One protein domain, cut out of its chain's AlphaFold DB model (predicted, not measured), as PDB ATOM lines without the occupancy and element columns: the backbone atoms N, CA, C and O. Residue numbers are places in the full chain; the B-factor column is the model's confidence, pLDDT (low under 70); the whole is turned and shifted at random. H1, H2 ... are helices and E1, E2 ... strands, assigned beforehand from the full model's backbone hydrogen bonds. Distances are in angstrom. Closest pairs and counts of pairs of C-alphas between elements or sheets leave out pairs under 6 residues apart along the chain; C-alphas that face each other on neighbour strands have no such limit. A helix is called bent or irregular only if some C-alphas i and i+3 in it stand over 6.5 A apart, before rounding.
ATOM      1  N   ILE A   6     283.078 286.461  79.002       97.12
ATOM      2  CA  ILE A   6     282.120 285.405  79.356       97.12
ATOM      3  C   ILE A   6     281.235 285.111  78.145       97.12
ATOM      4  O   ILE A   6     280.638 286.020  77.570       97.12
ATOM      5  N   THR A   7     281.110 283.835  77.784       97.75
ATOM      6  CA  THR A   7     280.202 283.365  76.735       97.75
ATOM      7  C   THR A   7     278.999 282.674  77.354       97.75
ATOM      8  O   THR A   7     279.115 281.610  77.968       97.75
ATOM      9  N   PHE A   8     277.823 283.252  77.137       97.12
ATOM     10  CA  PHE A   8     276.557 282.682  77.576       97.12
ATOM     11  C   PHE A   8     275.902 281.858  76.469       97.12
ATOM     12  O   PHE A   8     276.013 282.178  75.287       97.12
ATOM     13  N   VAL A   9     275.180 280.819  76.871       97.44
ATOM     14  CA  VAL A   9     274.320 280.009  76.010       97.44
ATOM     15  C   VAL A   9     272.930 279.918  76.634       97.44
ATOM     16  O   VAL A   9     272.783 279.897  77.857       97.44
ATOM     17  N   ILE A  10     271.906 279.890  75.784       96.88
ATOM     18  CA  ILE A  10     270.517 279.689  76.199       96.88
ATOM     19  C   ILE A  10     270.131 278.252  75.851       96.88
ATOM     20  O   ILE A  10     270.051 277.895  74.676       96.88
ATOM     21  N   ASN A  11     269.879 277.444  76.878       92.00
ATOM     22  CA  ASN A  11     269.468 276.048  76.770       92.00
ATOM     23  C   ASN A  11     268.005 275.922  77.223       92.00
ATOM     24  O   ASN A  11     267.704 275.740  78.406       92.00
ATOM     25  N   GLY A  12     267.073 276.064  76.275       93.00
ATOM     26  CA  GLY A  12     265.641 276.168  76.574       93.00
ATOM     27  C   GLY A  12     265.330 277.480  77.296       93.00
ATOM     28  O   GLY A  12     265.557 278.552  76.746       93.00
ATOM     29  N   GLU A  13     264.833 277.397  78.531       93.12
ATOM     30  CA  GLU A  13     264.567 278.565  79.391       93.12
ATOM     31  C   GLU A  13     265.737 278.904  80.333       93.12
ATOM     32  O   GLU A  13     265.644 279.834  81.133       93.12
ATOM     33  N   LYS A  14     266.843 278.147  80.277       94.19
ATOM     34  CA  LYS A  14     267.993 278.330  81.169       94.19
ATOM     35  C   LYS A  14     269.110 279.118  80.494       94.19
ATOM     36  O   LYS A  14     269.487 278.818  79.363       94.19
ATOM     37  N   LEU A  15     269.666 280.082  81.225       96.44
ATOM     38  CA  LEU A  15     270.912 280.761  80.880       96.44
ATOM     39  C   LEU A  15     272.075 280.039  81.560       96.44
ATOM     40  O   LEU A  15     272.076 279.866  82.777       96.44
ATOM     41  N   GLU A  16     273.073 279.652  80.778       96.88
ATOM     42  CA  GLU A  16     274.267 278.970  81.269       96.88
ATOM     43  C   GLU A  16     275.516 279.631  80.691       96.88
ATOM     44  O   GLU A  16     275.491 280.243  79.620       96.88
ATOM     45  N   VAL A  17     276.632 279.508  81.397       97.81
ATOM     46  CA  VAL A  17     277.930 279.945  80.900       97.81
ATOM     47  C   VAL A  17     278.640 278.774  80.240       97.81
ATOM     48  O   VAL A  17     278.938 277.769  80.880       97.81
ATOM     49  N   SER A  18     278.945 278.935  78.956       97.12
ATOM     50  CA  SER A  18     279.668 277.939  78.158       97.12
ATOM     51  C   SER A  18     281.186 278.126  78.203       97.12
ATOM     52  O   SER A  18     281.920 277.142  78.149       97.12
ATOM     53  N   ALA A  19     281.666 279.369  78.339       97.75
ATOM     54  CA  ALA A  19     283.088 279.674  78.458       97.75
ATOM     55  C   ALA A  19     283.340 280.942  79.285       97.75
ATOM     56  O   ALA A  19     282.552 281.888  79.244       97.75
ATOM     57  N   ILE A  20     284.452 280.965  80.022       97.88
ATOM     58  CA  ILE A  20     284.912 282.122  80.806       97.88
ATOM     59  C   ILE A  20     286.422 282.225  80.674       97.88
ATOM     60  O   ILE A  20     287.125 281.238  80.896       97.88
ATOM     61  N   THR A  21     286.939 283.417  80.395       97.31
ATOM     62  CA  THR A  21     288.379 283.679  80.431       97.31
ATOM     63  C   THR A  21     288.686 284.928  81.245       97.31
ATOM     64  O   THR A  21     287.844 285.813  81.414       97.31
ATOM     65  N   ASN A  22     289.919 285.037  81.732       96.69
ATOM     66  CA  ASN A  22     290.444 286.293  82.269       96.69
ATOM     67  C   ASN A  22     291.052 287.182  81.159       96.69
ATOM     68  O   ASN A  22     291.741 288.157  81.460       96.69
ATOM     69  N   GLN A  23     290.841 286.856  79.875       95.44
ATOM     70  CA  GLN A  23     291.494 287.556  78.776       95.44
ATOM     71  C   GLN A  23     290.899 288.951  78.593       95.44
ATOM     72  O   GLN A  23     289.817 289.125  78.051       95.44
ATOM     73  N   SER A  24     291.626 289.970  79.039       94.00
ATOM     74  CA  SER A  24     291.322 291.360  78.720       94.00
ATOM     75  C   SER A  24     292.607 292.162  78.763       94.00
ATOM     76  O   SER A  24     293.183 292.341  79.830       94.00
ATOM     77  N   THR A  25     293.056 292.683  77.623       88.75
ATOM     78  CA  THR A  25     294.242 293.555  77.582       88.75
ATOM     79  C   THR A  25     293.966 294.949  78.154       88.75
ATOM     80  O   THR A  25     294.903 295.703  78.386       88.75
ATOM     81  N   GLY A  26     292.699 295.295  78.418       91.06
ATOM     82  CA  GLY A  26     292.317 296.537  79.093       91.06
ATOM     83  C   GLY A  26     292.369 296.443  80.621       91.06
ATOM     84  O   GLY A  26     292.856 297.367  81.264       91.06
ATOM     85  N   TYR A  27     291.894 295.332  81.197       90.75
ATOM     86  CA  TYR A  27     291.786 295.154  82.655       90.75
ATOM     87  C   TYR A  27     292.824 294.191  83.256       90.75
ATOM     88  O   TYR A  27     293.110 294.278  84.445       90.75
ATOM     89  N   CYS A  28     293.372 293.274  82.457       94.69
ATOM     90  CA  CYS A  28     294.398 292.293  82.832       94.69
ATOM     91  C   CYS A  28     294.147 291.528  84.156       94.69
ATOM     92  O   CYS A  28     295.073 291.415  84.967       94.69
ATOM     93  N   PRO A  29     292.933 290.996  84.414       95.69
ATOM     94  CA  PRO A  29     292.641 290.315  85.673       95.69
ATOM     95  C   PRO A  29     293.523 289.072  85.860       95.69
ATOM     96  O   PRO A  29     293.713 288.287  84.934       95.69
ATOM     97  N   GLN A  30     294.042 288.874  87.072       95.00
ATOM     98  CA  GLN A  30     294.848 287.695  87.419       95.00
ATOM     99  C   GLN A  30     294.007 286.415  87.417       95.00
ATOM    100  O   GLN A  30     292.814 286.465  87.702       95.00
ATOM    101  N   ALA A  31     294.625 285.250  87.199       93.69
ATOM    102  CA  ALA A  31     293.933 283.962  87.339       93.69
ATOM    103  C   ALA A  31     293.361 283.751  88.759       93.69
ATOM    104  O   ALA A  31     292.316 283.122  88.937       93.69
ATOM    105  N   SER A  32     293.998 284.359  89.766       95.00
ATOM    106  CA  SER A  32     293.535 284.407  91.158       95.00
ATOM    107  C   SER A  32     292.211 285.160  91.355       95.00
ATOM    108  O   SER A  32     291.645 285.092  92.442       95.00
ATOM    109  N   SER A  33     291.678 285.833  90.325       95.25
ATOM    110  CA  SER A  33     290.351 286.463  90.360       95.25
ATOM    111  C   SER A  33     289.189 285.474  90.286       95.25
ATOM    112  O   SER A  33     288.048 285.870  90.521       95.25
ATOM    113  N   TRP A  34     289.446 284.200  89.968       97.00
ATOM    114  CA  TRP A  34     288.392 283.202  89.785       97.00
ATOM    115  C   TRP A  34     287.365 283.132  90.935       97.00
ATOM    116  O   TRP A  34     286.171 283.114  90.634       97.00
ATOM    117  N   PRO A  35     287.752 283.136  92.229       96.88
ATOM    118  CA  PRO A  35     286.784 283.045  93.322       96.88
ATOM    119  C   PRO A  35     285.738 284.166  93.311       96.88
ATOM    120  O   PRO A  35     284.570 283.914  93.605       96.88
ATOM    121  N   ASP A  36     286.124 285.382  92.913       96.94
ATOM    122  CA  ASP A  36     285.195 286.510  92.795       96.94
ATOM    123  C   ASP A  36     284.178 286.281  91.665       96.94
ATOM    124  O   ASP A  36     282.987 286.559  91.823       96.94
ATOM    125  N   VAL A  37     284.635 285.734  90.531       96.75
ATOM    126  CA  VAL A  37     283.783 285.388  89.381       96.75
ATOM    127  C   VAL A  37     282.812 284.269  89.746       96.75
ATOM    128  O   VAL A  37     281.615 284.385  89.487       96.75
ATOM    129  N   ALA A  38     283.306 283.213  90.393       97.06
ATOM    130  CA  ALA A  38     282.489 282.093  90.845       97.06
ATOM    131  C   ALA A  38     281.393 282.552  91.817       97.06
ATOM    132  O   ALA A  38     280.231 282.174  91.665       97.06
ATOM    133  N   ASN A  39     281.742 283.421  92.771       97.06
ATOM    134  CA  ASN A  39     280.782 284.005  93.703       97.06
ATOM    135  C   ASN A  39     279.722 284.852  92.977       97.06
ATOM    136  O   ASN A  39     278.535 284.738  93.269       97.06
ATOM    137  N   ALA A  40     280.118 285.662  91.991       96.69
ATOM    138  CA  ALA A  40     279.174 286.458  91.208       96.69
ATOM    139  C   ALA A  40     278.183 285.585  90.412       96.69
ATOM    140  O   ALA A  40     276.987 285.872  90.402       96.69
ATOM    141  N   LEU A  41     278.654 284.496  89.794       96.44
ATOM    142  CA  LEU A  41     277.790 283.541  89.088       96.44
ATOM    143  C   LEU A  41     276.834 282.821  90.037       96.44
ATOM    144  O   LEU A  41     275.651 282.681  89.728       96.44
ATOM    145  N   GLN A  42     277.329 282.420  91.211       96.88
ATOM    146  CA  GLN A  42     276.512 281.799  92.248       96.88
ATOM    147  C   GLN A  42     275.388 282.735  92.705       96.88
ATOM    148  O   GLN A  42     274.232 282.318  92.752       96.88
ATOM    149  N   LEU A  43     275.705 284.000  92.995       97.44
ATOM    150  CA  LEU A  43     274.716 285.011  93.383       97.44
ATOM    151  C   LEU A  43     273.698 285.289  92.268       97.44
ATOM    152  O   LEU A  43     272.532 285.541  92.557       97.44
ATOM    153  N   ALA A  44     274.122 285.216  91.005       95.81
ATOM    154  CA  ALA A  44     273.246 285.367  89.847       95.81
ATOM    155  C   ALA A  44     272.402 284.111  89.540       95.81
ATOM    156  O   ALA A  44     271.510 284.174  88.697       95.81
ATOM    157  N   GLY A  45     272.677 282.971  90.186       96.31
ATOM    158  CA  GLY A  45     272.019 281.696  89.891       96.31
ATOM    159  C   GLY A  45     272.346 281.141  88.500       96.31
ATOM    160  O   GLY A  45     271.572 280.347  87.966       96.31
ATOM    161  N   ILE A  46     273.466 281.559  87.901       96.62
ATOM    162  CA  ILE A  46     273.876 281.150  86.554       96.62
ATOM    163  C   ILE A  46     274.859 279.985  86.674       96.62
ATOM    164  O   ILE A  46     275.931 280.120  87.265       96.62
ATOM    165  N   ALA A  47     274.502 278.838  86.099       95.56
ATOM    166  CA  ALA A  47     275.388 277.681  86.050       95.56
ATOM    167  C   ALA A  47     276.550 277.913  85.071       95.56
ATOM    168  O   ALA A  47     276.406 278.616  84.070       95.56
ATOM    169  N   GLY A  48     277.701 277.300  85.339       93.56
ATOM    170  CA  GLY A  48     278.894 277.470  84.518       93.56
ATOM    171  C   GLY A  48     280.045 276.557  84.938       93.56
ATOM    172  O   GLY A  48     279.882 275.728  85.840       93.56
ATOM    173  N   PRO A  49     281.214 276.692  84.290       94.06
ATOM    174  CA  PRO A  49     282.403 275.928  84.640       94.06
ATOM    175  C   PRO A  49     282.894 276.269  86.056       94.06
ATOM    176  O   PRO A  49     282.685 277.368  86.559       94.06
ATOM    177  N   GLY A  50     283.584 275.322  86.699       95.38
ATOM    178  CA  GLY A  50     284.135 275.498  88.052       95.38
ATOM    179  C   GLY A  50     285.466 276.260  88.117       95.38
ATOM    180  O   GLY A  50     286.024 276.400  89.202       95.38
ATOM    181  N   HIS A  51     285.988 276.701  86.971       96.75
ATOM    182  CA  HIS A  51     287.219 277.476  86.787       96.75
ATOM    183  C   HIS A  51     287.136 278.258  85.465       96.75
ATOM    184  O   HIS A  51     286.236 278.022  84.653       96.75
ATOM    185  N   PHE A  52     288.087 279.164  85.223       97.50
ATOM    186  CA  PHE A  52     288.263 279.759  83.898       97.50
ATOM    187  C   PHE A  52     288.511 278.664  82.856       97.50
ATOM    188  O   PHE A  52     289.424 277.859  83.020       97.50
ATOM    189  N   SER A  53     287.745 278.672  81.765       97.06
ATOM    190  CA  SER A  53     287.931 277.770  80.621       97.06
ATOM    191  C   SER A  53     289.333 277.902  80.023       97.06
ATOM    192  O   SER A  53     289.936 276.903  79.649       97.06
ATOM    193  N   SER A  54     289.855 279.131  80.009       95.25
ATOM    194  CA  SER A  54     291.268 279.442  79.789       95.25
ATOM    195  C   SER A  54     291.660 280.620  80.671       95.25
ATOM    196  O   SER A  54     290.904 281.587  80.780       95.25
ATOM    197  N   HIS A  55     292.847 280.568  81.270       95.19
ATOM    198  CA  HIS A  55     293.417 281.681  82.022       95.19
ATOM    199  C   HIS A  55     294.788 282.066  81.465       95.19
ATOM    200  O   HIS A  55     295.486 281.243  80.875       95.19
ATOM    201  N   TYR A  56     295.147 283.330  81.645       95.44
ATOM    202  CA  TYR A  56     296.339 283.948  81.086       95.44
ATOM    203  C   TYR A  56     297.039 284.795  82.138       95.44
ATOM    204  O   TYR A  56     296.409 285.580  82.843       95.44
TER     205      TYR A  56
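This is residues 6 to 56 of the 90 residues of an uncharacterized protein of Undibacterium sp. KW1 (UniProt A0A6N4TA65). A two-stranded hairpin, E1 and E2, and one helix, H1, lie lengthwise side by side, with E2 between E1 and H1, and H1 runs back the way E2 came. Residues 22 to 30 make a wide loop at the end away from the hairpin's turn, and residues 45 to 56, with no named element, fold back from the end of H1 along one side of the space between hairpin and helix. The printed part has 51 residues with two named strands and one named helix, in the order E1, E2, H1; the sheet, in the order E1 - E2, is antiparallel, and the class is mixed, helices and strands. The whole is only just compact, close to loose, with a radius of gyration of the C-alphas of 11.3 A, and it is elongated, spanning 33 by 18 by 17 A.

E1, residues 6 to 11, and E2, residues 14 to 21, are antiparallel neighbours and form a hairpin, with an angle of 155 degrees between their directions. The C-alphas of Phe 8 and Val 17 face each other at 4.5 A. Across the pair, N 9 and O 16 are within hydrogen-bond range at 2.8 A, and so are N 16 and O 9 at 2.9 A. H1, residues 31 to 44, is near E2, with no pair of C-alphas within 8 A but 6 pairs within 10 A. E1 and H1 are apart, with no C-alpha of the one within 8 A of the other. In H1, 8 of 10 O i to N i+4 pairs are within hydrogen-bond range. H1 is irregular: C-alphas 32 and 35 are 7.2 A apart, against about 5 A in a regular helix.

E1 runs from Ile 6, with its C-alpha at (282.120, 285.405, 79.356), to Asn 11 and is 15.9 A long from first to last C-alpha. E2 runs from Lys 14, C-alpha at (267.993, 278.330, 81.169), to Thr 21 over 21.1 A; it is the longest strand by residues, with 8. H1 runs from Ala 31 to Ala 44, whose C-alpha is at (273.246, 285.367, 89.847), over 20.9 A.

The two C-alphas farthest apart are those of Gly 12 and Gly 26, at 33.7 A. The C-alphas of Ile 6 and Tyr 56, the first and last printed, are 14.4 A apart. The link from E1 to E2, 2 residues, is tight, and the link from E2 to H1, 9 residues, is short. The C-alphas of residues 45 to 56 lie 6 to 14 A from the mean of the C-alphas. The printed part has no cut. The mean pLDDT of the printed part is 95.7, and no printed residue is under 70.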